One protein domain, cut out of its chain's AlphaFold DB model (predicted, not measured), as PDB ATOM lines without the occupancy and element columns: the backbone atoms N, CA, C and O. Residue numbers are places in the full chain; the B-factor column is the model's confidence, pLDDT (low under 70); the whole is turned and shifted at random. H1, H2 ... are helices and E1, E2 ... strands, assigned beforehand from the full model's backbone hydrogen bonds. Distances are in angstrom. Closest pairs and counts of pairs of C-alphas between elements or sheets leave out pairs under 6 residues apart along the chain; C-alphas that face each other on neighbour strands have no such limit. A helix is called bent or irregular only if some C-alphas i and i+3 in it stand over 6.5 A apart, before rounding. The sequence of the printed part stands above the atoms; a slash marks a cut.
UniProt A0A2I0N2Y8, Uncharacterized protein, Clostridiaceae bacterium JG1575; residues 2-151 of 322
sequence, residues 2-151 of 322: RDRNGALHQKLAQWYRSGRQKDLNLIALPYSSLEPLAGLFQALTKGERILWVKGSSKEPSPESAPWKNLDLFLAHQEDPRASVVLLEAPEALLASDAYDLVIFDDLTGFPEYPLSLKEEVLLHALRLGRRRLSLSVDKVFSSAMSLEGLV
ATOM      1  N   ARG A   2     -66.091  14.032  31.869       42.47
ATOM      2  CA  ARG A   2     -65.793  15.163  30.940       42.47
ATOM      3  C   ARG A   2     -64.517  15.920  31.355       42.47
ATOM      4  O   ARG A   2     -63.720  16.308  30.515       42.47
ATOM      5  N   ASP A   3     -64.301  15.998  32.664       53.56
ATOM      6  CA  ASP A   3     -63.152  16.637  33.305       53.56
ATOM      7  C   ASP A   3     -61.789  15.953  33.049       53.56
ATOM      8  O   ASP A   3     -60.771  16.627  32.937       53.56
ATOM      9  N   ARG A   4     -61.735  14.616  32.884       56.31
ATOM     10  CA  ARG A   4     -60.464  13.890  32.656       56.31
ATOM     11  C   ARG A   4     -60.059  13.823  31.181       56.31
ATOM     12  O   ARG A   4     -58.868  13.943  30.918       56.31
ATOM     13  N   ASN A   5     -61.005  13.718  30.236       62.53
ATOM     14  CA  ASN A   5     -60.685  13.946  28.816       62.53
ATOM     15  C   ASN A   5     -60.190  15.388  28.637       62.53
ATOM     16  O   ASN A   5     -59.148  15.593  28.034       62.53
ATOM     17  N   GLY A   6     -60.835  16.363  29.293       68.88
ATOM     18  CA  GLY A   6     -60.333  17.739  29.367       68.88
ATOM     19  C   GLY A   6     -58.906  17.836  29.924       68.88
ATOM     20  O   GLY A   6     -58.052  18.482  29.315       68.88
ATOM     21  N   ALA A   7     -58.606  17.141  31.025       79.38
ATOM     22  CA  ALA A   7     -57.255  17.098  31.588       79.38
ATOM     23  C   ALA A   7     -56.231  16.430  30.650       79.38
ATOM     24  O   ALA A   7     -55.098  16.901  30.546       79.38
ATOM     25  N   LEU A   8     -56.602  15.354  29.946       84.44
ATOM     26  CA  LEU A   8     -55.732  14.692  28.971       84.44
ATOM     27  C   LEU A   8     -55.492  15.576  27.740       84.44
ATOM     28  O   LEU A   8     -54.343  15.715  27.326       84.44
ATOM     29  N   HIS A   9     -56.529  16.245  27.222       85.31
ATOM     30  CA  HIS A   9     -56.411  17.220  26.131       85.31
ATOM     31  C   HIS A   9     -55.387  18.302  26.488       85.31
ATOM     32  O   HIS A   9     -54.500  18.612  25.693       85.31
ATOM     33  N   GLN A  10     -55.483  18.851  27.703       86.50
ATOM     34  CA  GLN A  10     -54.563  19.877  28.189       86.50
ATOM     35  C   GLN A  10     -53.135  19.346  28.329       86.50
ATOM     36  O   GLN A  10     -52.201  20.013  27.887       86.50
ATOM     37  N   LYS A  11     -52.953  18.140  28.885       90.12
ATOM     38  CA  LYS A  11     -51.630  17.511  29.020       90.12
ATOM     39  C   LYS A  11     -50.967  17.265  27.666       90.12
ATOM     40  O   LYS A  11     -49.790  17.578  27.514       90.12
ATOM     41  N   LEU A  12     -51.713  16.757  26.684       91.38
ATOM     42  CA  LEU A  12     -51.208  16.518  25.328       91.38
ATOM     43  C   LEU A  12     -50.826  17.828  24.629       91.38
ATOM     44  O   LEU A  12     -49.717  17.951  24.108       91.38
ATOM     45  N   ALA A  13     -51.698  18.839  24.689       90.69
ATOM     46  CA  ALA A  13     -51.420  20.164  24.138       90.69
ATOM     47  C   ALA A  13     -50.197  20.825  24.800       90.69
ATOM     48  O   ALA A  13     -49.366  21.438  24.123       90.69
ATOM     49  N   GLN A  14     -50.064  20.698  26.124       91.31
ATOM     50  CA  GLN A  14     -48.931  21.231  26.880       91.31
ATOM     51  C   GLN A  14     -47.628  20.507  26.532       91.31
ATOM     52  O   GLN A  14     -46.613  21.165  26.295       91.31
ATOM     53  N   TRP A  15     -47.647  19.172  26.469       93.06
ATOM     54  CA  TRP A  15     -46.485  18.379  26.069       93.06
ATOM     55  C   TRP A  15     -45.962  18.820  24.702       93.06
ATOM     56  O   TRP A  15     -44.767  19.091  24.561       93.06
ATOM     57  N   TYR A  16     -46.855  18.977  23.727       92.94
ATOM     58  CA  TYR A  16     -46.472  19.380  22.383       92.94
ATOM     59  C   TYR A  16     -45.819  20.772  22.359       92.94
ATOM     60  O   TYR A  16     -44.678  20.926  21.903       92.94
ATOM     61  N   ARG A  17     -46.501  21.775  22.935       89.56
ATOM     62  CA  ARG A  17     -46.076  23.186  22.891       89.56
ATOM     63  C   ARG A  17     -44.823  23.476  23.710       89.56
ATOM     64  O   ARG A  17     -43.944  24.195  23.244       89.56
ATOM     65  N   SER A  18     -44.741  22.960  24.935       85.50
ATOM     66  CA  SER A  18     -43.719  23.375  25.910       85.50
ATOM     67  C   SER A  18     -43.068  22.227  26.680       85.50
ATOM     68  O   SER A  18     -42.204  22.468  27.527       85.50
ATOM     69  N   GLY A  19     -43.417  20.973  26.379       81.75
ATOM     70  CA  GLY A  19     -42.805  19.804  27.006       81.75
ATOM     71  C   GLY A  19     -41.300  19.731  26.741       81.75
ATOM     72  O   GLY A  19     -40.830  20.011  25.639       81.75
ATOM     73  N   ARG A  20     -40.516  19.323  27.743       85.56
ATOM     74  CA  ARG A  20     -39.061  19.134  27.580       85.56
ATOM     75  C   ARG A  20     -38.715  17.852  26.822       85.56
ATOM     76  O   ARG A  20     -37.722  17.819  26.106       85.56
ATOM     77  N   GLN A  21     -39.529  16.809  26.973       89.94
ATOM     78  CA  GLN A  21     -39.313  15.521  26.315       89.94
ATOM     79  C   GLN A  21     -39.871  15.530  24.892       89.94
ATOM     80  O   GLN A  21     -40.998  15.966  24.667       89.94
ATOM     81  N   LYS A  22     -39.074  15.050  23.932       92.62
ATOM     82  CA  LYS A  22     -39.498  14.908  22.530       92.62
ATOM     83  C   LYS A  22     -40.487  13.765  22.329       92.62
ATOM     84  O   LYS A  22     -41.327  13.862  21.443       92.62
ATOM     85  N   ASP A  23     -40.366  12.740  23.162       94.56
ATOM     86  CA  ASP A  23     -41.104  11.487  23.075       94.56
ATOM     87  C   ASP A  23     -42.219  11.446  24.111       94.56
ATOM     88  O   ASP A  23     -42.059  11.956  25.226       94.56
ATOM     89  N   LEU A  24     -43.331  10.823  23.740       94.75
ATOM     90  CA  LEU A  24     -44.456  10.555  24.620       94.75
ATOM     91  C   LEU A  24     -45.074   9.208  24.267       94.75
ATOM     92  O   LEU A  24     -45.355   8.943  23.101       94.75
ATOM     93  N   ASN A  25     -45.327   8.392  25.285       94.25
ATOM     94  CA  ASN A  25     -46.183   7.223  25.148       94.25
ATOM     95  C   ASN A  25     -47.601   7.586  25.585       94.25
ATOM     96  O   ASN A  25     -47.790   8.102  26.689       94.25
ATOM     97  N   LEU A  26     -48.595   7.266  24.768       93.12
ATOM     98  CA  LEU A  26     -49.995   7.244  25.161       93.12
ATOM     99  C   LEU A  26     -50.456   5.787  25.211       93.12
ATOM    100  O   LEU A  26     -50.614   5.140  24.178       93.12
ATOM    101  N   ILE A  27     -50.628   5.288  26.434       91.81
ATOM    102  CA  ILE A  27     -50.990   3.897  26.709       91.81
ATOM    103  C   ILE A  27     -52.505   3.784  26.830       91.81
ATOM    104  O   ILE A  27     -53.148   4.550  27.564       91.81
ATOM    105  N   ALA A  28     -53.072   2.844  26.084       89.56
ATOM    106  CA  ALA A  28     -54.509   2.723  25.926       89.56
ATOM    107  C   ALA A  28     -54.946   1.343  25.430       89.56
ATOM    108  O   ALA A  28     -54.135   0.557  24.943       89.56
ATOM    109  N   LEU A  29     -56.247   1.065  25.553       88.19
ATOM    110  CA  LEU A  29     -56.823  -0.165  25.021       88.19
ATOM    111  C   LEU A  29     -56.869  -0.123  23.485       88.19
ATOM    112  O   LEU A  29     -57.167   0.937  22.921       88.19
ATOM    113  N   PRO A  30     -56.653  -1.264  22.806       88.75
ATOM    114  CA  PRO A  30     -57.016  -1.440  21.405       88.75
ATOM    115  C   PRO A  30     -58.410  -0.910  21.081       88.75
ATOM    116  O   PRO A  30     -59.304  -0.944  21.926       88.75
ATOM    117  N   TYR A  31     -58.598  -0.437  19.851       82.56
ATOM    118  CA  TYR A  31     -59.864   0.094  19.339       82.56
ATOM    119  C   TYR A  31     -60.422   1.307  20.103       82.56
ATOM    120  O   TYR A  31     -61.569   1.694  19.886       82.56
ATOM    121  N   SER A  32     -59.628   1.932  20.976       80.19
ATOM    122  CA  SER A  32     -60.063   3.117  21.712       80.19
ATOM    123  C   SER A  32     -60.270   4.319  20.798       80.19
ATOM    124  O   SER A  32     -59.473   4.596  19.901       80.19
ATOM    125  N   SER A  33     -61.296   5.111  21.106       79.12
ATOM    126  CA  SER A  33     -61.501   6.420  20.494       79.12
ATOM    127  C   SER A  33     -60.256   7.317  20.552       79.12
ATOM    128  O   SER A  33     -59.674   7.551  21.614       79.12
ATOM    129  N   LEU A  34     -59.926   7.909  19.400       84.31
ATOM    130  CA  LEU A  34     -58.882   8.923  19.255       84.31
ATOM    131  C   LEU A  34     -59.343  10.343  19.625       84.31
ATOM    132  O   LEU A  34     -58.543  11.273  19.533       84.31
ATOM    133  N   GLU A  35     -60.597  10.534  20.060       80.62
ATOM    134  CA  GLU A  35     -61.139  11.847  20.458       80.62
ATOM    135  C   GLU A  35     -60.205  12.633  21.390       80.62
ATOM    136  O   GLU A  35     -60.022  13.829  21.152       80.62
ATOM    137  N   PRO A  36     -59.515  12.003  22.363       80.88
ATOM    138  CA  PRO A  36     -58.639  12.750  23.251       80.88
ATOM    139  C   PRO A  36     -57.407  13.386  22.600       80.88
ATOM    140  O   PRO A  36     -56.809  14.299  23.175       80.88
ATOM    141  N   LEU A  37     -57.045  12.964  21.386       87.88
ATOM    142  CA  LEU A  37     -56.001  13.610  20.594       87.88
ATOM    143  C   LEU A  37     -56.470  14.929  19.969       87.88
ATOM    144  O   LEU A  37     -55.630  15.709  19.531       87.88
ATOM    145  N   ALA A  38     -57.767  15.249  19.966       84.06
ATOM    146  CA  ALA A  38     -58.266  16.499  19.390       84.06
ATOM    147  C   ALA A  38     -57.574  17.738  19.989       84.06
ATOM    148  O   ALA A  38     -57.250  18.675  19.265       84.06
ATOM    149  N   GLY A  39     -57.271  17.726  21.294       81.44
ATOM    150  CA  GLY A  39     -56.530  18.811  21.949       81.44
ATOM    151  C   GLY A  39     -55.094  18.978  21.437       81.44
ATOM    152  O   GLY A  39     -54.609  20.103  21.337       81.44
ATOM    153  N   LEU A  40     -54.430  17.877  21.068       89.31
ATOM    154  CA  LEU A  40     -53.113  17.902  20.426       89.31
ATOM    155  C   LEU A  40     -53.207  18.549  19.045       89.31
ATOM    156  O   LEU A  40     -52.455  19.472  18.754       89.31
ATOM    157  N   PHE A  41     -54.169  18.117  18.232       88.69
ATOM    158  CA  PHE A  41     -54.363  18.638  16.879       88.69
ATOM    159  C   PHE A  41     -54.793  20.111  16.866       88.69
ATOM    160  O   PHE A  41     -54.327  20.882  16.036       88.69
ATOM    161  N   GLN A  42     -55.604  20.544  17.835       85.12
ATOM    162  CA  GLN A  42     -55.921  21.961  18.058       85.12
ATOM    163  C   GLN A  42     -54.713  22.781  18.529       85.12
ATOM    164  O   GLN A  42     -54.712  24.008  18.419       85.12
ATOM    165  N   ALA A  43     -53.704  22.133  19.119       86.06
ATOM    166  CA  ALA A  43     -52.497  22.802  19.575       86.06
ATOM    167  C   ALA A  43     -51.478  23.056  18.464       86.06
ATOM    168  O   ALA A  43     -50.596  23.895  18.679       86.06
ATOM    169  N   LEU A  44     -51.625  22.371  17.328       86.31
ATOM    170  CA  LEU A  44     -50.776  22.522  16.156       86.31
ATOM    171  C   LEU A  44     -50.915  23.917  15.550       86.31
ATOM    172  O   LEU A  44     -52.004  24.496  15.505       86.31
ATOM    173  N   THR A  45     -49.803  24.463  15.078       78.75
ATOM    174  CA  THR A  45     -49.790  25.752  14.382       78.75
ATOM    175  C   THR A  45     -50.003  25.576  12.879       78.75
ATOM    176  O   THR A  45     -49.745  24.520  12.303       78.75
ATOM    177  N   LYS A  46     -50.524  26.616  12.213       76.56
ATOM    178  CA  LYS A  46     -50.778  26.573  10.768       76.56
ATOM    179  C   LYS A  46     -49.457  26.374  10.019       76.56
ATOM    180  O   LYS A  46     -48.585  27.235  10.089       76.56
ATOM    181  N   GLY A  47     -49.358  25.278   9.268       81.12
ATOM    182  CA  GLY A  47     -48.165  24.907   8.502       81.12
ATOM    183  C   GLY A  47     -47.310  23.815   9.146       81.12
ATOM    184  O   GLY A  47     -46.383  23.347   8.492       81.12
ATOM    185  N   GLU A  48     -47.626  23.382  10.371       90.75
ATOM    186  CA  GLU A  48     -46.981  22.204  10.957       90.75
ATOM    187  C   GLU A  48     -47.384  20.932  10.208       90.75
ATOM    188  O   GLU A  48     -48.539  20.775   9.792       90.75
ATOM    189  N   ARG A  49     -46.414  20.031  10.036       93.12
ATOM    190  CA  ARG A  49     -46.588  18.777   9.297       93.12
ATOM    191  C   ARG A  49     -46.547  17.576  10.226       93.12
ATOM    192  O   ARG A  49     -45.661  17.458  11.075       93.12
ATOM    193  N   ILE A  50     -47.482  16.659  10.015       94.62
ATOM    194  CA  ILE A  50     -47.610  15.426  10.781       94.62
ATOM    195  C   ILE A  50     -47.366  14.232   9.872       94.62
ATOM    196  O   ILE A  50     -47.988  14.120   8.817       94.62
ATOM    197  N   LEU A  51     -46.524  13.311  10.325       95.19
ATOM    198  CA  LEU A  51     -46.484  11.951   9.806       95.19
ATOM    199  C   LEU A  51     -47.268  11.047  10.755       95.19
ATOM    200  O   LEU A  51     -46.937  10.941  11.935       95.19
ATOM    201  N   TRP A  52     -48.300  10.388  10.248       94.00
ATOM    202  CA  TRP A  52     -49.071   9.392  10.978       94.00
ATOM    203  C   TRP A  52     -48.791   8.017  10.382       94.00
ATOM    204  O   TRP A  52     -49.214   7.707   9.269       94.00
ATOM    205  N   VAL A  53     -48.073   7.197  11.140       93.50
ATOM    206  CA  VAL A  53     -47.729   5.826  10.772       93.50
ATOM    207  C   VAL A  53     -48.821   4.895  11.289       93.50
ATOM    208  O   VAL A  53     -48.974   4.721  12.498       93.50
ATOM    209  N   LYS A  54     -49.574   4.297  10.368       90.44
ATOM    210  CA  LYS A  54     -50.648   3.344  10.644       90.44
ATOM    211  C   LYS A  54     -50.071   1.952  10.930       90.44
ATOM    212  O   LYS A  54     -49.297   1.416  10.138       90.44
ATOM    213  N   GLY A  55     -50.493   1.343  12.036       84.31
ATOM    214  CA  GLY A  55     -50.174  -0.041  12.407       84.31
ATOM    215  C   GLY A  55     -51.048  -1.097  11.723       84.31
ATOM    216  O   GLY A  55     -50.775  -2.291  11.858       84.31
ATOM    217  N   SER A  56     -52.070  -0.660  10.982       83.38
ATOM    218  CA  SER A  56     -52.957  -1.503  10.179       83.38
ATOM    219  C   SER A  56     -53.395  -0.769   8.910       83.38
ATOM    220  O   SER A  56     -53.384   0.466   8.862       83.38
ATOM    221  N   SER A  57     -53.841  -1.520   7.912       78.06
ATOM    222  CA  SER A  57     -54.465  -0.993   6.697       78.06
ATOM    223  C   SER A  57     -55.807  -0.296   6.956       78.06
ATOM    224  O   SER A  57     -56.238   0.540   6.159       78.06
ATOM    225  N   LYS A  58     -56.457  -0.577   8.094       74.56
ATOM    226  CA  LYS A  58     -57.725   0.045   8.478       74.56
ATOM    227  C   LYS A  58     -57.530   1.524   8.791       74.56
ATOM    228  O   LYS A  58     -56.730   1.903   9.645       74.56
ATOM    229  N   GLU A  59     -58.300   2.365   8.113       68.69
ATOM    230  CA  GLU A  59     -58.277   3.800   8.362       68.69
ATOM    231  C   GLU A  59     -59.151   4.172   9.568       68.69
ATOM    232  O   GLU A  59     -60.213   3.570   9.779       68.69
ATOM    233  N   PRO A  60     -58.754   5.188  10.358       67.50
ATOM    234  CA  PRO A  60     -59.663   5.772  11.326       67.50
ATOM    235  C   PRO A  60     -60.875   6.345  10.586       67.50
ATOM    236  O   PRO A  60     -60.724   7.076   9.608       67.50
ATOM    237  N   SER A  61     -62.082   6.038  11.070       68.00
ATOM    238  CA  SER A  61     -63.304   6.627  10.515       68.00
ATOM    239  C   SER A  61     -63.184   8.160  10.488       68.00
ATOM    240  O   SER A  61     -62.781   8.753  11.496       68.00
ATOM    241  N   PRO A  62     -63.579   8.834   9.390       67.88
ATOM    242  CA  PRO A  62     -63.576  10.295   9.319       67.88
ATOM    243  C   PRO A  62     -64.314  10.959  10.491       67.88
ATOM    244  O   PRO A  62     -63.954  12.048  10.932       67.88
ATOM    245  N   GLU A  63     -65.324  10.286  11.048       64.75
ATOM    246  CA  GLU A  63     -66.122  10.788  12.167       64.75
ATOM    247  C   GLU A  63     -65.422  10.676  13.532       64.75
ATOM    248  O   GLU A  63     -65.754  11.428  14.460       64.75
ATOM    249  N   SER A  64     -64.458   9.762  13.671       69.88
ATOM    250  CA  SER A  64     -63.663   9.557  14.889       69.88
ATOM    251  C   SER A  64     -62.254  10.146  14.797       69.88
ATOM    252  O   SER A  64     -61.564  10.223  15.816       69.88
ATOM    253  N   ALA A  65     -61.848  10.603  13.609       78.62
ATOM    254  CA  ALA A  65     -60.552  11.213  13.379       78.62
ATOM    255  C   ALA A  65     -60.349  12.458  14.268       78.62
ATOM    256  O   ALA A  65     -61.211  13.348  14.308       78.62
ATOM    257  N   PRO A  66     -59.196  12.587  14.950       82.69
ATOM    258  CA  PRO A  66     -58.956  13.714  15.848       82.69
ATOM    259  C   PRO A  66     -58.826  15.059  15.116       82.69
ATOM    260  O   PRO A  66     -58.954  16.112  15.739       82.69
ATOM    261  N   TRP A  67     -58.637  15.036  13.794       82.31
ATOM    262  CA  TRP A  67     -58.569  16.211  12.922       82.31
ATOM    263  C   TRP A  67     -59.875  16.565  12.199       82.31
ATOM    264  O   TRP A  67     -59.880  17.514  11.423       82.31
ATOM    265  N   LYS A  68     -60.990  15.864  12.433       79.62
ATOM    266  CA  LYS A  68     -62.211  16.000  11.610       79.62
ATOM    267  C   LYS A  68     -62.783  17.418  11.458       79.62
ATOM    268  O   LYS A  68     -63.473  17.699  10.489       79.62
ATOM    269  N   ASN A  69     -62.518  18.301  12.422       78.38
ATOM    270  CA  ASN A  69     -63.014  19.682  12.443       78.38
ATOM    271  C   ASN A  69     -61.918  20.715  12.129       78.38
ATOM    272  O   ASN A  69     -62.069  21.890  12.462       78.38
ATOM    273  N   LEU A  70     -60.792  20.277  11.568       81.00
ATOM    274  CA  LEU A  70     -59.666  21.132  11.222       81.00
ATOM    275  C   LEU A  70     -59.513  21.198   9.705       81.00
ATOM    276  O   LEU A  70     -59.668  20.200   9.009       81.00
ATOM    277  N   ASP A  71     -59.179  22.386   9.209       82.62
ATOM    278  CA  ASP A  71     -58.853  22.613   7.801       82.62
ATOM    279  C   ASP A  71     -57.412  22.146   7.532       82.62
ATOM    280  O   ASP A  71     -56.463  22.930   7.595       82.62
ATOM    281  N   LEU A  72     -57.242  20.830   7.356       83.12
ATOM    282  CA  LEU A  72     -55.958  20.164   7.131       83.12
ATOM    283  C   LEU A  72     -55.974  19.411   5.800       83.12
ATOM    284  O   LEU A  72     -56.928  18.697   5.490       83.12
ATOM    285  N   PHE A  73     -54.884  19.517   5.038       85.56
ATOM    286  CA  PHE A  73     -54.707  18.712   3.832       85.56
ATOM    287  C   PHE A  73     -54.132  17.339   4.205       85.56
ATOM    288  O   PHE A  73     -53.030  17.251   4.755       85.56
ATOM    289  N   LEU A  74     -54.899  16.287   3.911       86.44
ATOM    290  CA  LEU A  74     -54.557  14.886   4.153       86.44
ATOM    291  C   LEU A  74     -54.012  14.245   2.873       86.44
ATOM    292  O   LEU A  74     -54.625  14.368   1.812       86.44
ATOM    293  N   ALA A  75     -52.900  13.521   2.984       87.19
ATOM    294  CA  ALA A  75     -52.357  12.703   1.905       87.19
ATOM    295  C   ALA A  75     -52.053  11.281   2.395       87.19
ATOM    296  O   ALA A  75     -51.535  11.102   3.492       87.19
ATOM    297  N   HIS A  76     -52.338  10.279   1.558       86.69
ATOM    298  CA  HIS A  76     -52.057   8.852   1.819       86.69
ATOM    299  C   HIS A  76     -50.733   8.398   1.176       86.69
ATOM    300  O   HIS A  76     -50.516   7.230   0.881       86.69
ATOM    301  N   GLN A  77     -49.878   9.373   0.880       88.94
ATOM    302  CA  GLN A  77     -48.532   9.238   0.345       88.94
ATOM    303  C   GLN A  77     -47.759  10.499   0.740       88.94
ATOM    304  O   GLN A  77     -48.369  11.513   1.098       88.94
ATOM    305  N   GLU A  78     -46.432  10.460   0.670       87.69
ATOM    306  CA  GLU A  78     -45.611  11.627   0.985       87.69
ATOM    307  C   GLU A  78     -45.931  12.783   0.017       87.69
ATOM    308  O   GLU A  78     -45.681  12.706  -1.186       87.69
ATOM    309  N   ASP A  79     -46.535  13.852   0.545       89.25
ATOM    310  CA  ASP A  79     -46.786  15.102  -0.175       89.25
ATOM    311  C   ASP A  79     -46.268  16.273   0.676       89.25
ATOM    312  O   ASP A  79     -46.745  16.472   1.804       89.25
ATOM    313  N   PRO A  80     -45.318  17.081   0.163       86.12
ATOM    314  CA  PRO A  80     -44.735  18.210   0.889       86.12
ATOM    315  C   PRO A  80     -45.760  19.284   1.274       86.12
ATOM    316  O   PRO A  80     -45.503  20.102   2.155       86.12
ATOM    317  N   ARG A  81     -46.926  19.301   0.621       88.12
ATOM    318  CA  ARG A  81     -48.003  20.263   0.874       88.12
ATOM    319  C   ARG A  81     -48.980  19.777   1.940       88.12
ATOM    320  O   ARG A  81     -49.742  20.592   2.456       88.12
ATOM    321  N   ALA A  82     -48.997  18.477   2.241       89.62
ATOM    322  CA  ALA A  82     -49.927  17.890   3.197       89.62
ATOM    323  C   ALA A  82     -49.594  18.301   4.631       89.62
ATOM    324  O   ALA A  82     -48.443  18.232   5.072       89.62
ATOM    325  N   SER A  83     -50.636  18.703   5.361       91.31
ATOM    326  CA  SER A  83     -50.575  18.933   6.803       91.31
ATOM    327  C   SER A  83     -50.430  17.613   7.554       91.31
ATOM    328  O   SER A  83     -49.754  17.554   8.576       91.31
ATOM    329  N   VAL A  84     -51.067  16.554   7.050       91.75
ATOM    330  CA  VAL A  84     -51.033  15.215   7.638       91.75
ATOM    331  C   VAL A  84     -50.791  14.195   6.532       91.75
ATOM    332  O   VAL A  84     -51.557  14.106   5.573       91.75
ATOM    333  N   VAL A  85     -49.721  13.425   6.683       93.56
ATOM    334  CA  VAL A  85     -49.333  12.337   5.789       93.56
ATOM    335  C   VAL A  85     -49.604  11.016   6.511       93.56
ATOM    336  O   VAL A  85     -49.018  10.759   7.560       93.56
ATOM    337  N   LEU A  86     -50.516  10.208   5.976       92.38
ATOM    338  CA  LEU A  86     -50.915   8.900   6.499       92.38
ATOM    339  C   LEU A  86     -50.194   7.808   5.708       92.38
ATOM    340  O   LEU A  86     -50.500   7.607   4.536       92.38
ATOM    341  N   LEU A  87     -49.263   7.099   6.341       92.75
ATOM    342  CA  LEU A  87     -48.498   6.006   5.724       92.75
ATOM    343  C   LEU A  87     -48.674   4.727   6.529       92.75
ATOM    344  O   LEU A  87     -48.861   4.794   7.742       92.75
ATOM    345  N   GLU A  88     -48.601   3.564   5.893       91.94
ATOM    346  CA  GLU A  88     -48.447   2.306   6.621       91.94
ATOM    347  C   GLU A  88     -46.966   2.086   6.941       91.94
ATOM    348  O   GLU A  88     -46.088   2.866   6.554       91.94
ATOM    349  N   ALA A  89     -46.680   1.052   7.732       91.12
ATOM    350  CA  ALA A  89     -45.324   0.776   8.188       91.12
ATOM    351  C   ALA A  89     -44.305   0.671   7.024       91.12
ATOM    352  O   ALA A  89     -43.262   1.323   7.112       91.12
ATOM    353  N   PRO A  90     -44.573  -0.055   5.917       92.31
ATOM    354  CA  PRO A  90     -43.630  -0.135   4.803       92.31
ATOM    355  C   PRO A  90     -43.378   1.209   4.108       92.31
ATOM    356  O   PRO A  90     -42.224   1.520   3.813       92.31
ATOM    357  N   GLU A  91     -44.404   2.034   3.861       93.00
ATOM    358  CA  GLU A  91     -44.198   3.328   3.195       93.00
ATOM    359  C   GLU A  91     -43.505   4.334   4.116       93.00
ATOM    360  O   GLU A  91     -42.708   5.150   3.651       93.00
ATOM    361  N   ALA A  92     -43.733   4.253   5.430       93.31
ATOM    362  CA  ALA A  92     -43.060   5.107   6.403       93.31
ATOM    363  C   ALA A  92     -41.531   4.910   6.428       93.31
ATOM    364  O   ALA A  92     -40.812   5.832   6.810       93.31
ATOM    365  N   LEU A  93     -41.012   3.753   5.988       93.62
ATOM    366  CA  LEU A  93     -39.567   3.534   5.814       93.62
ATOM    367  C   LEU A  93     -38.969   4.291   4.623       93.62
ATOM    368  O   LEU A  93     -37.745   4.422   4.547       93.62
ATOM    369  N   LEU A  94     -39.805   4.741   3.689       93.56
ATOM    370  CA  LEU A  94     -39.394   5.481   2.497       93.56
ATOM    371  C   LEU A  94     -39.489   6.996   2.694       93.56
ATOM    372  O   LEU A  94     -38.865   7.733   1.933       93.56
ATOM    373  N   ALA A  95     -40.236   7.441   3.708       93.25
ATOM    374  CA  ALA A  95     -40.392   8.850   4.033       93.25
ATOM    375  C   ALA A  95     -39.030   9.508   4.297       93.25
ATOM    376  O   ALA A  95     -38.140   8.935   4.929       93.25
ATOM    377  N   SER A  96     -38.860  10.728   3.807       92.12
ATOM    378  CA  SER A  96     -37.586  11.451   3.891       92.12
ATOM    379  C   SER A  96     -37.734  12.888   4.379       92.12
ATOM    380  O   SER A  96     -36.750  13.493   4.814       92.12
ATOM    381  N   ASP A  97     -38.958  13.410   4.369       90.06
ATOM    382  CA  ASP A  97     -39.283  14.731   4.873       90.06
ATOM    383  C   ASP A  97     -39.119  14.848   6.397       90.06
ATOM    384  O   ASP A  97     -39.238  13.892   7.168       90.06
ATOM    385  N   ALA A  98     -38.882  16.080   6.853       93.06
ATOM    386  CA  ALA A  98     -38.960  16.426   8.265       93.06
ATOM    387  C   ALA A  98     -40.407  16.763   8.658       93.06
ATOM    388  O   ALA A  98     -41.105  17.488   7.947       93.06
ATOM    389  N   TYR A  99     -40.816  16.293   9.835       95.75
ATOM    390  CA  TYR A  99     -42.151  16.489  10.392       95.75
ATOM    391  C   TYR A  99     -42.072  17.122  11.785       95.75
ATOM    392  O   TYR A  99     -41.180  16.828  12.591       95.75
ATOM    393  N   ASP A 100     -43.038  17.975  12.108       95.31
ATOM    394  CA  ASP A 100     -43.159  18.579  13.437       95.31
ATOM    395  C   ASP A 100     -43.628  17.555  14.471       95.31
ATOM    396  O   ASP A 100     -43.191  17.574  15.629       95.31
ATOM    397  N   LEU A 101     -44.465  16.618  14.031       95.44
ATOM    398  CA  LEU A 101     -44.997  15.537  14.840       95.44
ATOM    399  C   LEU A 101     -44.995  14.228  14.051       95.44
ATOM    400  O   LEU A 101     -45.496  14.171  12.933       95.44
ATOM    401  N   VAL A 102     -44.486  13.165  14.663       96.12
ATOM    402  CA  VAL A 102     -44.699  11.799  14.181       96.12
ATOM    403  C   VAL A 102     -45.577  11.053  15.175       96.12
ATOM    404  O   VAL A 102     -45.299  11.069  16.376       96.12
ATOM    405  N   ILE A 103     -46.631  10.411  14.684       94.62
ATOM    406  CA  ILE A 103     -47.547   9.592  15.473       94.62
ATOM    407  C   ILE A 103     -47.415   8.146  15.007       94.62
ATOM    408  O   ILE A 103     -47.604   7.862  13.827       94.62
ATOM    409  N   PHE A 104     -47.102   7.246  15.933       93.12
ATOM    410  CA  PHE A 104     -47.141   5.803  15.716       93.12
ATOM    411  C   PHE A 104     -48.457   5.278  16.256       93.12
ATOM    412  O   PHE A 104     -48.683   5.346  17.463       93.12
ATOM    413  N   ASP A 105     -49.317   4.779  15.381       90.94
ATOM    414  CA  ASP A 105     -50.633   4.291  15.758       90.94
ATOM    415  C   ASP A 105     -50.700   2.769  15.701       90.94
ATOM    416  O   ASP A 105     -50.829   2.188  14.630       90.94
ATOM    417  N   ASP A 106     -50.624   2.136  16.869       89.50
ATOM    418  CA  ASP A 106     -50.762   0.689  17.046       89.50
ATOM    419  C   ASP A 106     -52.014   0.336  17.869       89.50
ATOM    420  O   ASP A 106     -52.033  -0.658  18.596       89.50
ATOM    421  N   LEU A 107     -53.044   1.194  17.822       88.38
ATOM    422  CA  LEU A 107     -54.283   1.027  18.591       88.38
ATOM    423  C   LEU A 107     -55.543   0.976  17.733       88.38
ATOM    424  O   LEU A 107     -56.493   0.295  18.116       88.38
ATOM    425  N   THR A 108     -55.600   1.718  16.626       84.69
ATOM    426  CA  THR A 108     -56.858   1.904  15.878       84.69
ATOM    427  C   THR A 108     -57.326   0.682  15.102       84.69
ATOM    428  O   THR A 108     -58.531   0.520  14.900       84.69
ATOM    429  N   GLY A 109     -56.410  -0.190  14.693       83.62
ATOM    430  CA  GLY A 109     -56.735  -1.410  13.966       83.62
ATOM    431  C   GLY A 109     -55.831  -2.566  14.357       83.62
ATOM    432  O   GLY A 109     -54.791  -2.372  14.986       83.62
ATOM    433  N   PHE A 110     -56.284  -3.777  14.027       87.56
ATOM    434  CA  PHE A 110     -55.606  -5.014  14.405       87.56
ATOM    435  C   PHE A 110     -54.157  -5.025  13.885       87.56
ATOM    436  O   PHE A 110     -53.930  -4.598  12.751       87.56
ATOM    437  N   PRO A 111     -53.168  -5.488  14.669       87.06
ATOM    438  CA  PRO A 111     -51.772  -5.472  14.249       87.06
ATOM    439  C   PRO A 111     -51.546  -6.383  13.032       87.06
ATOM    440  O   PRO A 111     -51.626  -7.604  13.140       87.06
ATOM    441  N   GLU A 112     -51.227  -5.785  11.882       86.50
ATOM    442  CA  GLU A 112     -50.950  -6.516  10.627       86.50
ATOM    443  C   GLU A 112     -49.451  -6.695  10.359       86.50
ATOM    444  O   GLU A 112     -49.043  -7.569   9.595       86.50
ATOM    445  N   TYR A 113     -48.623  -5.871  11.000       87.94
ATOM    446  CA  TYR A 113     -47.180  -5.832  10.786       87.94
ATOM    447  C   TYR A 113     -46.414  -6.503  11.933       87.94
ATOM    448  O   TYR A 113     -46.739  -6.250  13.101       87.94
ATOM    449  N   PRO A 114     -45.363  -7.296  11.633       86.31
ATOM    450  CA  PRO A 114     -44.543  -7.933  12.656       86.31
ATOM    451  C   PRO A 114     -43.794  -6.894  13.496       86.31
ATOM    452  O   PRO A 114     -43.488  -5.790  13.032       86.31
ATOM    453  N   LEU A 115     -43.451  -7.265  14.733       85.94
ATOM    454  CA  LEU A 115     -42.741  -6.385  15.663       85.94
ATOM    455  C   LEU A 115     -41.425  -5.851  15.088       85.94
ATOM    456  O   LEU A 115     -41.173  -4.656  15.218       85.94
ATOM    457  N   SER A 116     -40.652  -6.683  14.387       89.50
ATOM    458  CA  SER A 116     -39.384  -6.280  13.765       89.50
ATOM    459  C   SER A 116     -39.544  -5.112  12.787       89.50
ATOM    460  O   SER A 116     -38.820  -4.125  12.879       89.50
ATOM    461  N   LEU A 117     -40.546  -5.165  11.903       91.00
ATOM    462  CA  LEU A 117     -40.819  -4.074  10.964       91.00
ATOM    463  C   LEU A 117     -41.218  -2.792  11.706       91.00
ATOM    464  O   LEU A 117     -40.779  -1.700  11.353       91.00
ATOM    465  N   LYS A 118     -42.030  -2.909  12.762       88.50
ATOM    466  CA  LYS A 118     -42.426  -1.755  13.581       88.50
ATOM    467  C   LYS A 118     -41.233  -1.132  14.304       88.50
ATOM    468  O   LYS A 118     -41.164   0.090  14.396       88.50
ATOM    469  N   GLU A 119     -40.293  -1.937  14.791       90.38
ATOM    470  CA  GLU A 119     -39.045  -1.455  15.395       90.38
ATOM    471  C   GLU A 119     -38.178  -0.709  14.374       90.38
ATOM    472  O   GLU A 119     -37.687   0.384  14.667       90.38
ATOM    473  N   GLU A 120     -38.047  -1.235  13.154       93.50
ATOM    474  CA  GLU A 120     -37.344  -0.554  12.061       93.50
ATOM    475  C   GLU A 120     -37.992   0.792  11.714       93.50
ATOM    476  O   GLU A 120     -37.300   1.806  11.595       93.50
ATOM    477  N   VAL A 121     -39.325   0.827  11.617       92.75
ATOM    478  CA  VAL A 121     -40.085   2.055  11.357       92.75
ATOM    479  C   VAL A 121     -39.936   3.047  12.494       92.75
ATOM    480  O   VAL A 121     -39.723   4.229  12.237       92.75
ATOM    481  N   LEU A 122     -39.990   2.592  13.747       91.12
ATOM    482  CA  LEU A 122     -39.767   3.436  14.914       91.12
ATOM    483  C   LEU A 122     -38.395   4.109  14.820       91.12
ATOM    484  O   LEU A 122     -38.316   5.336  14.846       91.12
ATOM    485  N   LEU A 123     -37.332   3.320  14.629       91.62
ATOM    486  CA  LEU A 123     -35.957   3.805  14.481       91.62
ATOM    487  C   LEU A 123     -35.801   4.762  13.295       91.62
ATOM    488  O   LEU A 123     -35.109   5.779  13.406       91.62
ATOM    489  N   HIS A 124     -36.450   4.464  12.169       91.44
ATOM    490  CA  HIS A 124     -36.476   5.349  11.014       91.44
ATOM    491  C   HIS A 124     -37.173   6.668  11.354       91.44
ATOM    492  O   HIS A 124     -36.620   7.736  11.136       91.44
ATOM    493  N   ALA A 125     -38.362   6.642  11.930       85.56
ATOM    494  CA  ALA A 125     -39.130   7.850  12.190       85.56
ATOM    495  C   ALA A 125     -38.579   8.692  13.359       85.56
ATOM    496  O   ALA A 125     -38.863   9.892  13.439       85.56
ATOM    497  N   LEU A 126     -37.709   8.133  14.217       86.75
ATOM    498  CA  LEU A 126     -36.982   8.903  15.236       86.75
ATOM    499  C   LEU A 126     -36.193  10.085  14.638       86.75
ATOM    500  O   LEU A 126     -36.070  11.113  15.303       86.75
ATOM    501  N   ARG A 127     -35.672   9.975  13.408       89.38
ATOM    502  CA  ARG A 127     -34.941  11.070  12.723       89.38
ATOM    503  C   ARG A 127     -35.849  12.054  11.987       89.38
ATOM    504  O   ARG A 127     -35.399  13.159  11.705       89.38
ATOM    505  N   LEU A 128     -37.093  11.676  11.701       91.56
ATOM    506  CA  LEU A 128     -38.014  12.492  10.908       91.56
ATOM    507  C   LEU A 128     -38.795  13.494  11.769       91.56
ATOM    508  O   LEU A 128     -39.099  14.592  11.317       91.56
ATOM    509  N   GLY A 129     -39.112  13.132  13.017       92.38
ATOM    510  CA  GLY A 129     -39.991  13.916  13.891       92.38
ATOM    511  C   GLY A 129     -39.284  14.827  14.894       92.38
ATOM    512  O   GLY A 129     -38.451  14.372  15.686       92.38
ATOM    513  N   ARG A 130     -39.700  16.099  14.971       93.38
ATOM    514  CA  ARG A 130     -39.333  17.007  16.079       93.38
ATOM    515  C   ARG A 130     -39.940  16.550  17.411       93.38
ATOM    516  O   ARG A 130     -39.255  16.586  18.441       93.38
ATOM    517  N   ARG A 131     -41.211  16.143  17.386       94.62
ATOM    518  CA  ARG A 131     -41.965  15.504  18.477       94.62
ATOM    519  C   ARG A 131     -42.472  14.147  18.013       94.62
ATOM    520  O   ARG A 131     -42.767  13.977  16.832       94.62
ATOM    521  N   ARG A 132     -42.569  13.184  18.927       94.94
ATOM    522  CA  ARG A 132     -42.951  11.805  18.603       94.94
ATOM    523  C   ARG A 132     -43.910  11.265  19.654       94.94
ATOM    524  O   ARG A 132     -43.654  11.377  20.852       94.94
ATOM    525  N   LEU A 133     -45.020  10.711  19.194       94.75
ATOM    526  CA  LEU A 133     -46.095  10.171  20.015       94.75
ATOM    527  C   LEU A 133     -46.324   8.714  19.627       94.75
ATOM    528  O   LEU A 133     -46.546   8.435  18.454       94.75
ATOM    529  N   SER A 134     -46.300   7.797  20.589       93.81
ATOM    530  CA  SER A 134     -46.780   6.432  20.370       93.81
ATOM    531  C   SER A 134     -48.183   6.280  20.942       93.81
ATOM    532  O   SER A 134     -48.458   6.731  22.053       93.81
ATOM    533  N   LEU A 135     -49.059   5.641  20.182       92.44
ATOM    534  CA  LEU A 135     -50.360   5.151  20.607       92.44
ATOM    535  C   LEU A 135     -50.232   3.631  20.647       92.44
ATOM    536  O   LEU A 135     -50.073   3.001  19.601       92.44
ATOM    537  N   SER A 136     -50.224   3.042  21.837       92.19
ATOM    538  CA  SER A 136     -49.905   1.619  21.987       92.19
ATOM    539  C   SER A 136     -50.480   1.027  23.271       92.19
ATOM    540  O   SER A 136     -50.850   1.741  24.202       92.19
ATOM    541  N   VAL A 137     -50.543  -0.303  23.335       92.25
ATOM    542  CA  VAL A 137     -51.015  -1.042  24.525       92.25
ATOM    543  C   VAL A 137     -49.985  -1.092  25.661       92.25
ATOM    544  O   VAL A 137     -50.293  -1.516  26.767       92.25
ATOM    545  N   ASP A 138     -48.755  -0.664  25.380       91.50
ATOM    546  CA  ASP A 138     -47.581  -0.687  26.256       91.50
ATOM    547  C   ASP A 138     -46.645   0.476  25.873       91.50
ATOM    548  O   ASP A 138     -46.808   1.101  24.825       91.50
ATOM    549  N   LYS A 139     -45.653   0.792  26.703       91.75
ATOM    550  CA  LYS A 139     -44.577   1.740  26.414       91.75
ATOM    551  C   LYS A 139     -43.762   1.287  25.205       91.75
ATOM    552  O   LYS A 139     -43.215   0.192  25.189       91.75
ATOM    553  N   VAL A 140     -43.598   2.194  24.248       91.75
ATOM    554  CA  VAL A 140     -42.713   2.026  23.085       91.75
ATOM    555  C   VAL A 140     -41.392   2.756  23.329       91.75
ATOM    556  O   VAL A 140     -40.308   2.211  23.143       91.75
ATOM    557  N   PHE A 141     -41.462   3.985  23.838       91.69
ATOM    558  CA  PHE A 141     -40.297   4.774  24.221       91.69
ATOM    559  C   PHE A 141     -39.959   4.543  25.698       91.69
ATOM    560  O   PHE A 141     -40.562   5.150  26.585       91.69
ATOM    561  N   SER A 142     -38.971   3.690  25.970       85.56
ATOM    562  CA  SER A 142     -38.610   3.241  27.328       85.56
ATOM    563  C   SER A 142     -38.323   4.368  28.332       85.56
ATOM    564  O   SER A 142     -38.680   4.255  29.502       85.56
ATOM    565  N   SER A 143     -37.705   5.467  27.886       84.56
ATOM    566  CA  SER A 143     -37.298   6.598  28.743       84.56
ATOM    567  C   SER A 143     -38.247   7.803  28.691       84.56
ATOM    568  O   SER A 143     -37.989   8.829  29.327       84.56
ATOM    569  N   ALA A 144     -39.325   7.717  27.911       90.00
ATOM    570  CA  ALA A 144     -40.271   8.812  27.755       90.00
ATOM    571  C   ALA A 144     -41.356   8.784  28.833       90.00
ATOM    572  O   ALA A 144     -41.679   7.741  29.404       90.00
ATOM    573  N   MET A 145     -41.967   9.944  29.074       91.19
ATOM    574  CA  MET A 145     -43.208  10.037  29.829       91.19
ATOM    575  C   MET A 145     -44.269   9.132  29.196       91.19
ATOM    576  O   MET A 145     -44.360   9.000  27.973       91.19
ATOM    577  N   SER A 146     -45.093   8.538  30.052       91.75
ATOM    578  CA  SER A 146     -46.289   7.814  29.649       91.75
ATOM    579  C   SER A 146     -47.505   8.523  30.212       91.75
ATOM    580  O   SER A 146     -47.538   8.877  31.391       91.75
ATOM    581  N   LEU A 147     -48.495   8.742  29.359       89.56
ATOM    582  CA  LEU A 147     -49.836   9.106  29.767       89.56
ATOM    583  C   LEU A 147     -50.724   7.892  29.545       89.56
ATOM    584  O   LEU A 147     -50.703   7.283  28.482       89.56
ATOM    585  N   GLU A 148     -51.516   7.560  30.548       82.44
ATOM    586  CA  GLU A 148     -52.597   6.590  30.428       82.44
ATOM    587  C   GLU A 148     -53.888   7.376  30.248       82.44
ATOM    588  O   GLU A 148     -54.113   8.365  30.959       82.44
ATOM    589  N   GLY A 149     -54.752   6.993  29.306       64.94
ATOM    590  CA  GLY A 149     -55.940   7.827  29.139       64.94
ATOM    591  C   GLY A 149     -56.965   7.505  28.072       64.94
ATOM    592  O   GLY A 149     -58.095   7.957  28.241       64.94
ATOM    593  N   LEU A 150     -56.658   6.717  27.040       63.19
ATOM    594  CA  LEU A 150     -57.700   6.273  26.104       63.19
ATOM    595  C   LEU A 150     -58.223   4.920  26.590       63.19
ATOM    596  O   LEU A 150     -57.700   3.864  26.262       63.19
ATOM    597  N   VAL A 151     -59.209   4.969  27.476       61.34
ATOM    598  CA  VAL A 151     -60.019   3.795  27.805       61.34
ATOM    599  C   VAL A 151     -61.451   4.212  27.549       61.34
ATOM    600  O   VAL A 151     -61.922   5.185  28.151       61.34
TER     601      VAL A 151
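AT A GLANCE: This is residues 2 to 151 of the 322 residues of an uncharacterized protein of Clostridiaceae bacterium JG1575 (UniProt A0A2I0N2Y8). A strongly twisted sheet of six parallel strands runs through the middle, with helices over both faces: H1 covers one face over E5, E1 and E6, and H4 with the short H3 covers part of the opposite face, near E2 and E4. H2 packs beside H1 and only grazes the sheet, while a long stretch without a named element, residues 55 to 83, joins E2 to E3. The printed part has 150 residues, with four named helices and six named strands that follow each other along the chain as H1 E1 H2 E2 E3 H3 E4 H4 E5 E6; the sheet's order is E3 E2 E4 E5 E1 E6, and the class is mixed, helices and strands, with 78 residues in named elements. It is compact, with a radius of gyration of the C-alphas of 14.0 A and spans of 40 by 32 by 31 A.

IN THESE COORDINATES: H1, residues 2 to 18, begins at C-alpha 2 (-65.793, 15.163, 30.940) and is 24.1 A long. E1 is residues 23 to 28, 16.3 A, and H2 residues 35 to 43, 14.0 A. H2 is irregular, but only just: C-alphas 36 and 39 are 6.55 A apart. E2 is residues 50 to 54, E3 84 to 88 and H3 89 to 92. E4 is residues 99 to 105, 15.8 A, H4 115 to 125, 15.1 A, and E5 129 to 136, 17.7 A. E6, residues 145 to 150, is 15.4 A long and ends at C-alpha 150 (-57.700, 6.273, 26.104).

HOW THE PARTS SIT: E3 and E6 are the edge strands. Within hydrogen-bond range are N 85 and O 50 of E3 and E2, 2.8 A; N 51 and O 101 of E2 and E4, 2.9 A; N 104 and O 133 of E4 and E5, 2.8 A; N 26 and O 134 of E5 and E1, 2.8 A; and N 147 and O 25 of E1 and E6, 2.8 A. Residues 74 to 75 pair, parallel, with residues 84 to 85 of E3. H1 is on the sheet at a height of 9.7 A, and only just slantwise to the strands, at 32 degrees to E6 on the local plane. H1 and H2 touch, closest at the C-alphas of His 9 and Gly 39, 4.5 A. They run the same way at a steep tilt of 37 degrees, only just past shallow. H4 and H3 are on the face opposite to H1. H4 runs along the strands, at 6 degrees to E4 on the local plane, at a height of 9.7 A. H3 and H4 touch, closest at the C-alphas of Ala 89 and Val 121, 6.3 A. E4, H4, E5 form a strand-helix-strand unit, two parallel neighbour strands with a helix between them in the chain; its crossover is right-handed. E1, H2, E2 and E3, H3, E4 form split units, with other strands between their two in the sheet, also right-handed. In H1 and H4 every O i to N i+4 pair is within hydrogen-bond range, in H2 3 of 5, and H3 is too short for such a pair.

THE WHOLE: The two C-alphas farthest apart, of Asp 3 and Leu 94, are 40.5 A apart. The printed part has no cut, and the link from E2 to E3 is long, with 29 residues. The mean pLDDT of the printed part is 86.2; residues 2 to 6, 59 to 64 and 149 to 151 are under 70.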